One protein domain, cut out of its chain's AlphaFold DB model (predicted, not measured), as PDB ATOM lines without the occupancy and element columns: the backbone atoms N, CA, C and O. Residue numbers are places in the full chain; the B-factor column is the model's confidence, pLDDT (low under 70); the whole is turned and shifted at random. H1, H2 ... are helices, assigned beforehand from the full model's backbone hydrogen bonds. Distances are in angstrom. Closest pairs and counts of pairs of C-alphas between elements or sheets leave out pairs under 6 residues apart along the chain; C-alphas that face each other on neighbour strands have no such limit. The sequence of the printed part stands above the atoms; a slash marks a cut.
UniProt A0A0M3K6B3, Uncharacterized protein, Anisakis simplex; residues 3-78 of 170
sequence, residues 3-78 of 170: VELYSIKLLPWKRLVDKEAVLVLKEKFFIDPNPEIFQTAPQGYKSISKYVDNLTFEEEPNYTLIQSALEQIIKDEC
ATOM      1  N   VAL A   3     -26.206  -5.440 -38.270       83.38
ATOM      2  CA  VAL A   3     -25.448  -4.278 -37.775       83.38
ATOM      3  C   VAL A   3     -26.344  -3.140 -37.263       83.38
ATOM      4  O   VAL A   3     -25.989  -2.438 -36.318       83.38
ATOM      5  N   GLU A   4     -27.527  -2.966 -37.858       86.12
ATOM      6  CA  GLU A   4     -28.482  -1.920 -37.472       86.12
ATOM      7  C   GLU A   4     -28.893  -1.997 -35.996       86.12
ATOM      8  O   GLU A   4     -29.165  -0.963 -35.386       86.12
ATOM      9  N   LEU A   5     -28.907  -3.205 -35.425       86.69
ATOM     10  CA  LEU A   5     -29.290  -3.438 -34.033       86.69
ATOM     11  C   LEU A   5     -28.333  -2.753 -33.053       86.69
ATOM     12  O   LEU A   5     -28.769  -2.276 -32.011       86.69
ATOM     13  N   TYR A   6     -27.050  -2.668 -33.406       83.38
ATOM     14  CA  TYR A   6     -26.021  -2.081 -32.549       83.38
ATOM     15  C   TYR A   6     -25.881  -0.578 -32.768       83.38
ATOM     16  O   TYR A   6     -25.580   0.159 -31.831       83.38
ATOM     17  N   SER A   7     -26.147  -0.092 -33.986       77.69
ATOM     18  CA  SER A   7     -26.197   1.346 -34.223       77.69
ATOM     19  C   SER A   7     -26.966   1.739 -35.479       77.69
ATOM     20  O   SER A   7     -26.468   1.753 -36.605       77.69
ATOM     21  N   ILE A   8     -28.187   2.210 -35.253       71.06
ATOM     22  CA  ILE A   8     -29.070   2.735 -36.295       71.06
ATOM     23  C   ILE A   8     -28.488   4.009 -36.952       71.06
ATOM     24  O   ILE A   8     -28.828   4.345 -38.088       71.06
ATOM     25  N   LYS A   9     -27.624   4.753 -36.246       77.06
ATOM     26  CA  LYS A   9     -27.001   5.986 -36.762       77.06
ATOM     27  C   LYS A   9     -25.888   5.711 -37.773       77.06
ATOM     28  O   LYS A   9     -25.550   6.615 -38.529       77.06
ATOM     29  N   LEU A  10     -25.341   4.496 -37.789       77.44
ATOM     30  CA  LEU A  10     -24.171   4.156 -38.596       77.44
ATOM     31  C   LEU A  10     -24.513   3.654 -40.000       77.44
ATOM     32  O   LEU A  10     -23.597   3.438 -40.780       77.44
ATOM     33  N   LEU A  11     -25.797   3.502 -40.349       86.69
ATOM     34  CA  LEU A  11     -26.209   3.152 -41.710       86.69
ATOM     35  C   LEU A  11     -26.345   4.411 -42.587       86.69
ATOM     36  O   LEU A  11     -27.332   5.143 -42.441       86.69
ATOM     37  N   PRO A  12     -25.435   4.646 -43.555       87.06
ATOM     38  CA  PRO A  12     -25.442   5.865 -44.370       87.06
ATOM     39  C   PRO A  12     -26.687   5.992 -45.258       87.06
ATOM     40  O   PRO A  12     -27.128   7.092 -45.576       87.06
ATOM     41  N   TRP A  13     -27.290   4.862 -45.637       90.94
ATOM     42  CA  TRP A  13     -28.451   4.808 -46.527       90.94
ATOM     43  C   TRP A  13     -29.805   4.747 -45.811       90.94
ATOM     44  O   TRP A  13     -30.827   4.591 -46.472       90.94
ATOM     45  N   LYS A  14     -29.862   4.893 -44.479       88.75
ATOM     46  CA  LYS A  14     -31.113   4.748 -43.702       88.75
ATOM     47  C   LYS A  14     -32.275   5.619 -44.214       88.75
ATOM     48  O   LYS A  14     -33.435   5.250 -44.066       88.75
ATOM     49  N   ARG A  15     -31.975   6.805 -44.747       88.69
ATOM     50  CA  ARG A  15     -32.968   7.801 -45.197       88.69
ATOM     51  C   ARG A  15     -33.033   7.968 -46.715       88.69
ATOM     52  O   ARG A  15     -33.717   8.870 -47.189       88.69
ATOM     53  N   LEU A  16     -32.310   7.142 -47.463       90.94
ATOM     54  CA  LEU A  16     -32.254   7.244 -48.916       90.94
ATOM     55  C   LEU A  16     -33.308   6.341 -49.548       90.94
ATOM     56  O   LEU A  16     -33.461   5.185 -49.164       90.94
ATOM     57  N   VAL A  17     -34.029   6.896 -50.519       92.31
ATOM     58  CA  VAL A  17     -35.036   6.174 -51.312       92.31
ATOM     59  C   VAL A  17     -34.443   5.700 -52.638       92.31
ATOM     60  O   VAL A  17     -34.861   4.674 -53.167       92.31
ATOM     61  N   ASP A  18     -33.449   6.426 -53.160       95.38
ATOM     62  CA  ASP A  18     -32.790   6.081 -54.414       95.38
ATOM     63  C   ASP A  18     -31.984   4.780 -54.291       95.38
ATOM     64  O   ASP A  18     -31.072   4.656 -53.470       95.38
ATOM     65  N   LYS A  19     -32.325   3.809 -55.142       94.62
ATOM     66  CA  LYS A  19     -31.721   2.479 -55.155       94.62
ATOM     67  C   LYS A  19     -30.251   2.534 -55.563       94.62
ATOM     68  O   LYS A  19     -29.451   1.811 -54.972       94.62
ATOM     69  N   GLU A  20     -29.894   3.355 -56.547       94.81
ATOM     70  CA  GLU A  20     -28.518   3.417 -57.056       94.81
ATOM     71  C   GLU A  20     -27.586   4.035 -56.013       94.81
ATOM     72  O   GLU A  20     -26.560   3.439 -55.675       94.81
ATOM     73  N   ALA A  21     -27.995   5.143 -55.387       92.56
ATOM     74  CA  ALA A  21     -27.268   5.715 -54.257       92.56
ATOM     75  C   ALA A  21     -27.107   4.723 -53.088       92.56
ATOM     76  O   ALA A  21     -26.030   4.635 -52.492       92.56
ATOM     77  N   VAL A  22     -28.146   3.943 -52.762       93.88
ATOM     78  CA  VAL A  22     -28.079   2.915 -51.707       93.88
ATOM     79  C   VAL A  22     -27.059   1.828 -52.055       93.88
ATOM     80  O   VAL A  22     -26.333   1.385 -51.165       93.88
ATOM     81  N   LEU A  23     -26.988   1.394 -53.317       92.62
ATOM     82  CA  LEU A  23     -26.026   0.378 -53.758       92.62
ATOM     83  C   LEU A  23     -24.585   0.864 -53.597       92.62
ATOM     84  O   LEU A  23     -23.793   0.181 -52.954       92.62
ATOM     85  N   VAL A  24     -24.279   2.072 -54.078       92.94
ATOM     86  CA  VAL A  24     -22.935   2.664 -53.961       92.94
ATOM     87  C   VAL A  24     -22.512   2.804 -52.499       92.94
ATOM     88  O   VAL A  24     -21.361   2.550 -52.147       92.94
ATOM     89  N   LEU A  25     -23.431   3.206 -51.618       91.06
ATOM     90  CA  LEU A  25     -23.115   3.342 -50.198       91.06
ATOM     91  C   LEU A  25     -22.932   1.992 -49.506       91.06
ATOM     92  O   LEU A  25     -22.062   1.887 -48.646       91.06
ATOM     93  N   LYS A  26     -23.712   0.970 -49.878       89.69
ATOM     94  CA  LYS A  26     -23.519  -0.399 -49.377       89.69
ATOM     95  C   LYS A  26     -22.157  -0.942 -49.776       89.69
ATOM     96  O   LYS A  26     -21.444  -1.441 -48.917       89.69
ATOM     97  N   GLU A  27     -21.787  -0.802 -51.044       90.06
ATOM     98  CA  GLU A  27     -20.493  -1.260 -51.548       90.06
ATOM     99  C   GLU A  27     -19.336  -0.597 -50.787       90.06
ATOM    100  O   GLU A  27     -18.479  -1.286 -50.239       90.06
ATOM    101  N   LYS A  28     -19.377   0.731 -50.620       88.38
ATOM    102  CA  LYS A  28     -18.379   1.464 -49.820       88.38
ATOM    103  C   LYS A  28     -18.321   1.002 -48.365       88.38
ATOM    104  O   LYS A  28     -17.237   0.866 -47.816       88.38
ATOM    105  N   PHE A  29     -19.476   0.757 -47.753       87.44
ATOM    106  CA  PHE A  29     -19.575   0.344 -46.355       87.44
ATOM    107  C   PHE A  29     -18.958  -1.031 -46.086       87.44
ATOM    108  O   PHE A  29     -18.417  -1.239 -45.007       87.44
ATOM    109  N   PHE A  30     -19.032  -1.958 -47.043       83.31
ATOM    110  CA  PHE A  30     -18.441  -3.289 -46.895       83.31
ATOM    111  C   PHE A  30     -16.966  -3.349 -47.303       83.31
ATOM    112  O   PHE A  30     -16.213  -4.119 -46.715       83.31
ATOM    113  N   ILE A  31     -16.542  -2.533 -48.273       85.00
ATOM    114  CA  ILE A  31     -15.133  -2.449 -48.683       85.00
ATOM    115  C   ILE A  31     -14.284  -1.773 -47.601       85.00
ATOM    116  O   ILE A  31     -13.206  -2.266 -47.274       85.00
ATOM    117  N   ASP A  32     -14.768  -0.660 -47.043       80.38
ATOM    118  CA  ASP A  32     -14.074   0.109 -46.006       80.38
ATOM    119  C   ASP A  32     -15.017   0.385 -44.822       80.38
ATOM    120  O   ASP A  32     -15.609   1.466 -44.705       80.38
ATOM    121  N   PRO A  33     -15.242  -0.620 -43.955       78.00
ATOM    122  CA  PRO A  33     -16.152  -0.468 -42.835       78.00
ATOM    123  C   PRO A  33     -15.552   0.454 -41.771       78.00
ATOM    124  O   PRO A  33     -14.467   0.201 -41.243       78.00
ATOM    125  N   ASN A  34     -16.310   1.485 -41.381       79.94
ATOM    126  CA  ASN A  34     -15.941   2.356 -40.267       79.94
ATOM    127  C   ASN A  34     -15.727   1.507 -38.988       79.94
ATOM    128  O   ASN A  34     -16.649   0.798 -38.567       79.94
ATOM    129  N   PRO A  35     -14.553   1.578 -38.333       78.31
ATOM    130  CA  PRO A  35     -14.267   0.796 -37.132       78.31
ATOM    131  C   PRO A  35     -15.259   1.043 -35.984       78.31
ATOM    132  O   PRO A  35     -15.475   0.140 -35.179       78.31
ATOM    133  N   GLU A  36     -15.900   2.214 -35.926       80.75
ATOM    134  CA  GLU A  36     -16.922   2.554 -34.923       80.75
ATOM    135  C   GLU A  36     -18.126   1.601 -34.947       80.75
ATOM    136  O   GLU A  36     -18.747   1.364 -33.914       80.75
ATOM    137  N   ILE A  37     -18.425   0.992 -36.099       77.69
ATOM    138  CA  ILE A  37     -19.530   0.037 -36.262       77.69
ATOM    139  C   ILE A  37     -19.344  -1.190 -35.371       77.69
ATOM    140  O   ILE A  37     -20.298  -1.694 -34.777       77.69
ATOM    141  N   PHE A  38     -18.102  -1.657 -35.264       80.00
ATOM    142  CA  PHE A  38     -17.765  -2.837 -34.483       80.00
ATOM    143  C   PHE A  38     -17.428  -2.510 -33.027       80.00
ATOM    144  O   PHE A  38     -17.277  -3.437 -32.245       80.00
ATOM    145  N   GLN A  39     -17.335  -1.231 -32.642       83.94
ATOM    146  CA  GLN A  39     -17.133  -0.852 -31.238       83.94
ATOM    147  C   GLN A  39     -18.393  -1.058 -30.396       83.94
ATOM    148  O   GLN A  39     -18.299  -1.406 -29.226       83.94
ATOM    149  N   THR A  40     -19.572  -0.835 -30.980       83.62
ATOM    150  CA  THR A  40     -20.860  -1.044 -30.297       83.62
ATOM    151  C   THR A  40     -21.340  -2.490 -30.345       83.62
ATOM    152  O   THR A  40     -22.281  -2.845 -29.641       83.62
ATOM    153  N   ALA A  41     -20.762  -3.298 -31.233       85.62
ATOM    154  CA  ALA A  41     -21.169  -4.677 -31.436       85.62
ATOM    155  C   ALA A  41     -20.379  -5.623 -30.515       85.62
ATOM    156  O   ALA A  41     -19.223  -5.335 -30.204       85.62
ATOM    157  N   PRO A  42     -20.966  -6.772 -30.146       88.12
ATOM    158  CA  PRO A  42     -20.309  -7.769 -29.327       88.12
ATOM    159  C   PRO A  42     -18.958  -8.250 -29.849       88.12
ATOM    160  O   PRO A  42     -18.759  -8.395 -31.067       88.12
ATOM    161  N   GLN A  43     -18.055  -8.581 -28.926       80.75
ATOM    162  CA  GLN A  43     -16.718  -9.068 -29.260       80.75
ATOM    163  C   GLN A  43     -16.813 -10.482 -29.855       80.75
ATOM    164  O   GLN A  43     -16.876 -11.482 -29.157       80.75
ATOM    165  N   GLY A  44     -16.869 -10.554 -31.184       84.81
ATOM    166  CA  GLY A  44     -17.110 -11.790 -31.940       84.81
ATOM    167  C   GLY A  44     -18.085 -11.592 -33.096       84.81
ATOM    168  O   GLY A  44     -18.017 -12.298 -34.095       84.81
ATOM    169  N   TYR A  45     -18.919 -10.553 -33.057       89.69
ATOM    170  CA  TYR A  45     -19.826 -10.246 -34.163       89.69
ATOM    171  C   TYR A  45     -19.075  -9.961 -35.479       89.69
ATOM    172  O   TYR A  45     -19.510 -10.355 -36.563       89.69
ATOM    173  N   LYS A  46     -17.890  -9.339 -35.392       87.81
ATOM    174  CA  LYS A  46     -17.039  -9.045 -36.554       87.81
ATOM    175  C   LYS A  46     -16.632 -10.304 -37.332       87.81
ATOM    176  O   LYS A  46     -16.533 -10.239 -38.556       87.81
ATOM    177  N   SER A  47     -16.394 -11.434 -36.659       89.75
ATOM    178  CA  SER A  47     -16.021 -12.679 -37.347       89.75
ATOM    179  C   SER A  47     -17.203 -13.263 -38.120       89.75
ATOM    180  O   SER A  47     -17.016 -13.711 -39.248       89.75
ATOM    181  N   ILE A  48     -18.417 -13.163 -37.569       92.31
ATOM    182  CA  ILE A  48     -19.657 -13.564 -38.245       92.31
ATOM    183  C   ILE A  48     -19.909 -12.679 -39.470       92.31
ATOM    184  O   ILE A  48     -20.159 -13.208 -40.550       92.31
ATOM    185  N   SER A  49     -19.801 -11.351 -39.334       88.94
ATOM    186  CA  SER A  49     -19.963 -10.428 -40.472       88.94
ATOM    187  C   SER A  49     -18.975 -10.761 -41.585       88.94
ATOM    188  O   SER A  49     -19.378 -10.982 -42.719       88.94
ATOM    189  N   LYS A  50     -17.690 -10.915 -41.237       88.62
ATOM    190  CA  LYS A  50     -16.648 -11.273 -42.201       88.62
ATOM    191  C   LYS A  50     -16.910 -12.628 -42.858       88.62
ATOM    192  O   LYS A  50     -16.609 -12.785 -44.035       88.62
ATOM    193  N   TYR A  51     -17.423 -13.614 -42.124       92.00
ATOM    194  CA  TYR A  51     -17.785 -14.906 -42.706       92.00
ATOM    195  C   TYR A  51     -18.847 -14.733 -43.794       92.00
ATOM    196  O   TYR A  51     -18.635 -15.184 -44.913       92.00
ATOM    197  N   VAL A  52     -19.932 -14.018 -43.487       91.06
ATOM    198  CA  VAL A  52     -21.027 -13.775 -44.433       91.06
ATOM    199  C   VAL A  52     -20.564 -12.967 -45.647       91.06
ATOM    200  O   VAL A  52     -20.941 -13.301 -46.764       91.06
ATOM    201  N   ASP A  53     -19.715 -11.957 -45.447       88.38
ATOM    202  CA  ASP A  53     -19.217 -11.098 -46.530       88.38
ATOM    203  C   ASP A  53     -18.305 -11.843 -47.524       88.38
ATOM    204  O   ASP A  53     -18.164 -11.415 -48.666       88.38
ATOM    205  N   ASN A  54     -17.687 -12.957 -47.111       89.94
ATOM    206  CA  ASN A  54     -16.834 -13.777 -47.978       89.94
ATOM    207  C   ASN A  54     -17.591 -14.893 -48.710       89.94
ATOM    208  O   ASN A  54     -16.987 -15.559 -49.548       89.94
ATOM    209  N   LEU A  55     -18.870 -15.122 -48.398       91.75
ATOM    210  CA  LEU A  55     -19.652 -16.157 -49.066       91.75
ATOM    211  C   LEU A  55     -19.966 -15.747 -50.501       91.75
ATOM    212  O   LEU A  55     -20.458 -14.649 -50.773       91.75
ATOM    213  N   THR A  56     -19.723 -16.669 -51.420       91.81
ATOM    214  CA  THR A  56     -20.150 -16.536 -52.810       91.81
ATOM    215  C   THR A  56     -21.553 -17.109 -53.005       91.81
ATOM    216  O   THR A  56     -22.085 -17.824 -52.160       91.81
ATOM    217  N   PHE A  57     -22.186 -16.793 -54.137       90.88
ATOM    218  CA  PHE A  57     -23.540 -17.267 -54.443       90.88
ATOM    219  C   PHE A  57     -23.650 -18.801 -54.540       90.88
ATOM    220  O   PHE A  57     -24.723 -19.355 -54.323       90.88
ATOM    221  N   GLU A  58     -22.555 -19.477 -54.883       93.56
ATOM    222  CA  GLU A  58     -22.521 -20.928 -55.091       93.56
ATOM    223  C   GLU A  58     -22.271 -21.708 -53.793       93.56
ATOM    224  O   GLU A  58     -22.547 -22.905 -53.726       93.56
ATOM    225  N   GLU A  59     -21.755 -21.044 -52.758       93.50
ATOM    226  CA  GLU A  59     -21.395 -21.670 -51.491       93.50
ATOM    227  C   GLU A  59     -22.592 -21.746 -50.540       93.50
ATOM    228  O   GLU A  59     -23.299 -20.766 -50.302       93.50
ATOM    229  N   GLU A  60     -22.795 -22.916 -49.936       93.12
ATOM    230  CA  GLU A  60     -23.806 -23.087 -48.896       93.12
ATOM    231  C   GLU A  60     -23.322 -22.468 -47.567       93.12
ATOM    232  O   GLU A  60     -22.267 -22.860 -47.051       93.12
ATOM    233  N   PRO A  61     -24.077 -21.528 -46.961       94.50
ATOM    234  CA  PRO A  61     -23.720 -20.972 -45.662       94.50
ATOM    235  C   PRO A  61     -23.792 -22.038 -44.563       94.50
ATOM    236  O   PRO A  61     -24.821 -22.676 -44.343       94.50
ATOM    237  N   ASN A  62     -22.719 -22.181 -43.791       94.69
ATOM    238  CA  ASN A  62     -22.673 -23.052 -42.626       94.69
ATOM    239  C   ASN A  62     -23.361 -22.371 -41.433       94.69
ATOM    240  O   ASN A  62     -22.736 -21.680 -40.623       94.69
ATOM    241  N   TYR A  63     -24.670 -22.576 -41.311       95.31
ATOM    242  CA  TYR A  63     -25.456 -22.019 -40.210       95.31
ATOM    243  C   TYR A  63     -25.051 -22.566 -38.836       95.31
ATOM    244  O   TYR A  63     -25.157 -21.841 -37.849       95.31
ATOM    245  N   THR A  64     -24.515 -23.787 -38.758       96.00
ATOM    246  CA  THR A  64     -23.989 -24.366 -37.510       96.00
ATOM    247  C   THR A  64     -22.795 -23.563 -36.989       96.00
ATOM    248  O   THR A  64     -22.689 -23.294 -35.791       96.00
ATOM    249  N   LEU A  65     -21.914 -23.116 -37.889       93.50
ATOM    250  CA  LEU A  65     -20.801 -22.233 -37.543       93.50
ATOM    251  C   LEU A  65     -21.312 -20.888 -37.013       93.50
ATOM    252  O   LEU A  65     -20.869 -20.440 -35.960       93.50
ATOM    253  N   ILE A  66     -22.277 -20.270 -37.698       94.19
ATOM    254  CA  ILE A  66     -22.865 -18.993 -37.263       94.19
ATOM    255  C   ILE A  66     -23.523 -19.142 -35.886       94.19
ATOM    256  O   ILE A  66     -23.314 -18.306 -35.009       94.19
ATOM    257  N   GLN A  67     -24.283 -20.217 -35.672       94.81
ATOM    258  CA  GLN A  67     -24.947 -20.482 -34.400       94.81
ATOM    259  C   GLN A  67     -23.936 -20.665 -33.264       94.81
ATOM    260  O   GLN A  67     -24.064 -20.019 -32.228       94.81
ATOM    261  N   SER A  68     -22.907 -21.490 -33.465       95.00
ATOM    262  CA  SER A  68     -21.873 -21.701 -32.445       95.00
ATOM    263  C   SER A  68     -21.111 -20.413 -32.110       95.00
ATOM    264  O   SER A  68     -20.821 -20.161 -30.942       95.00
ATOM    265  N   ALA A  69     -20.859 -19.552 -33.101       94.00
ATOM    266  CA  ALA A  69     -20.268 -18.236 -32.875       94.00
ATOM    267  C   ALA A  69     -21.185 -17.324 -32.041       94.00
ATOM    268  O   ALA A  69     -20.708 -16.647 -31.134       94.00
ATOM    269  N   LEU A  70     -22.499 -17.331 -32.292       93.69
ATOM    270  CA  LEU A  70     -23.470 -16.583 -31.482       93.69
ATOM    271  C   LEU A  70     -23.552 -17.114 -30.045       93.69
ATOM    272  O   LEU A  70     -23.569 -16.327 -29.102       93.69
ATOM    273  N   GLU A  71     -23.562 -18.434 -29.859       93.81
ATOM    274  CA  GLU A  71     -23.538 -19.059 -28.532       93.81
ATOM    275  C   GLU A  71     -22.262 -18.718 -27.759       93.81
ATOM    276  O   GLU A  71     -22.312 -18.526 -26.543       93.81
ATOM    277  N   GLN A  72     -21.124 -18.620 -28.449       94.06
ATOM    278  CA  GLN A  72     -19.872 -18.190 -27.839       94.06
ATOM    279  C   GLN A  72     -19.949 -16.730 -27.381       94.06
ATOM    280  O   GLN A  72     -19.615 -16.445 -26.237       94.06
ATOM    281  N   ILE A  73     -20.487 -15.834 -28.214       93.00
ATOM    282  CA  ILE A  73     -20.708 -14.425 -27.848       93.00
ATOM    283  C   ILE A  73     -21.620 -14.310 -26.616       93.00
ATOM    284  O   ILE A  73     -21.332 -13.544 -25.699       93.00
ATOM    285  N   ILE A  74     -22.698 -15.100 -26.559       92.88
ATOM    286  CA  ILE A  74     -23.607 -15.145 -25.401       92.88
ATOM    287  C   ILE A  74     -22.856 -15.522 -24.120       92.88
ATOM    288  O   ILE A  74     -23.093 -14.916 -23.073       92.88
ATOM    289  N   LYS A  75     -21.950 -16.502 -24.196       92.38
ATOM    290  CA  LYS A  75     -21.134 -16.934 -23.054       92.38
ATOM    291  C   LYS A  75     -20.115 -15.871 -22.650       92.38
ATOM    292  O   LYS A  75     -20.007 -15.578 -21.464       92.38
ATOM    293  N   ASP A  76     -19.405 -15.296 -23.616       90.75
ATOM    294  CA  ASP A  76     -18.328 -14.333 -23.375       90.75
ATOM    295  C   ASP A  76     -18.858 -13.028 -22.760       90.75
ATOM    296  O   ASP A  76     -18.253 -12.480 -21.839       90.75
ATOM    297  N   GLU A  77     -20.029 -12.564 -23.205       87.88
ATOM    298  CA  GLU A  77     -20.673 -11.345 -22.694       87.88
ATOM    299  C   GLU A  77     -21.656 -11.601 -21.546       87.88
ATOM    300  O   GLU A  77     -22.325 -10.678 -21.081       87.88
ATOM    301  N   CYS A  78     -21.728 -12.845 -21.059       85.81
ATOM    302  CA  CYS A  78     -22.596 -13.248 -19.952       85.81
ATOM    303  C   CYS A  78     -24.074 -12.857 -20.164       85.81
ATOM    304  O   CYS A  78     -24.752 -12.416 -19.234       85.81
TER     305      CYS A  78
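This is residues 3 to 78 of the 170 residues of an uncharacterized protein of Anisakis simplex (UniProt A0A0M3K6B3). Start from H4, the longest helix: side by side with H3 it makes a helical hairpin at one end of the domain, and H1 lies at the other end, slanted steeply to H3, with the short H2 near H3. Residues 54 to 60, in the link of the hairpin, stick out, and the unnamed stretch 3 to 18 leads out to H1, which runs back toward H3. You have 76 residues, with four named helices in the order H1, H2, H3, H4 and no named strand, in the class all helix. The whole is only just loose, close to compact, with a radius of gyration of the C-alphas of 14.2 A and spans of 39 by 32 by 19 A.

Find C-alpha 63 at (-25.456, -22.019, -40.210); from there H4, residues 63 to 76, runs 19.8 A to C-alpha 76 at (-18.328, -14.333, -23.375). H3 is residues 45 to 53, 12.4 A long, and H2 is residues 36 to 39. Look for C-alpha 19 at (-31.721, 2.479, -55.155), where H1, residues 19 to 31, begins its 18.5 A.

H4 and H3 touch, closest at the C-alphas of Ile 66 and Ile 48, 6.4 A apart. This hairpin has a shallow tilt of 14 degrees, opposite ways. H2 is close to H3 but not clearly touching, with the C-alphas of Phe 38 and Lys 46 closest at 6.6 A. H1 is also close to H3 but not clearly touching: the C-alphas of Phe 30 and Asp 53 are closest, at 7.9 A, with a steep tilt of 61 degrees, opposite ways. H4 is apart from H1 and H2. In H1, H3 and H4 every O i to N i+4 pair is within hydrogen-bond range; H2 is too short for such a pair.

The C-alphas of Glu 20 and Cys 78, the two farthest apart, are 41.1 A apart. The printed part has no cut and no long link, and no printed residue has a pLDDT under 70.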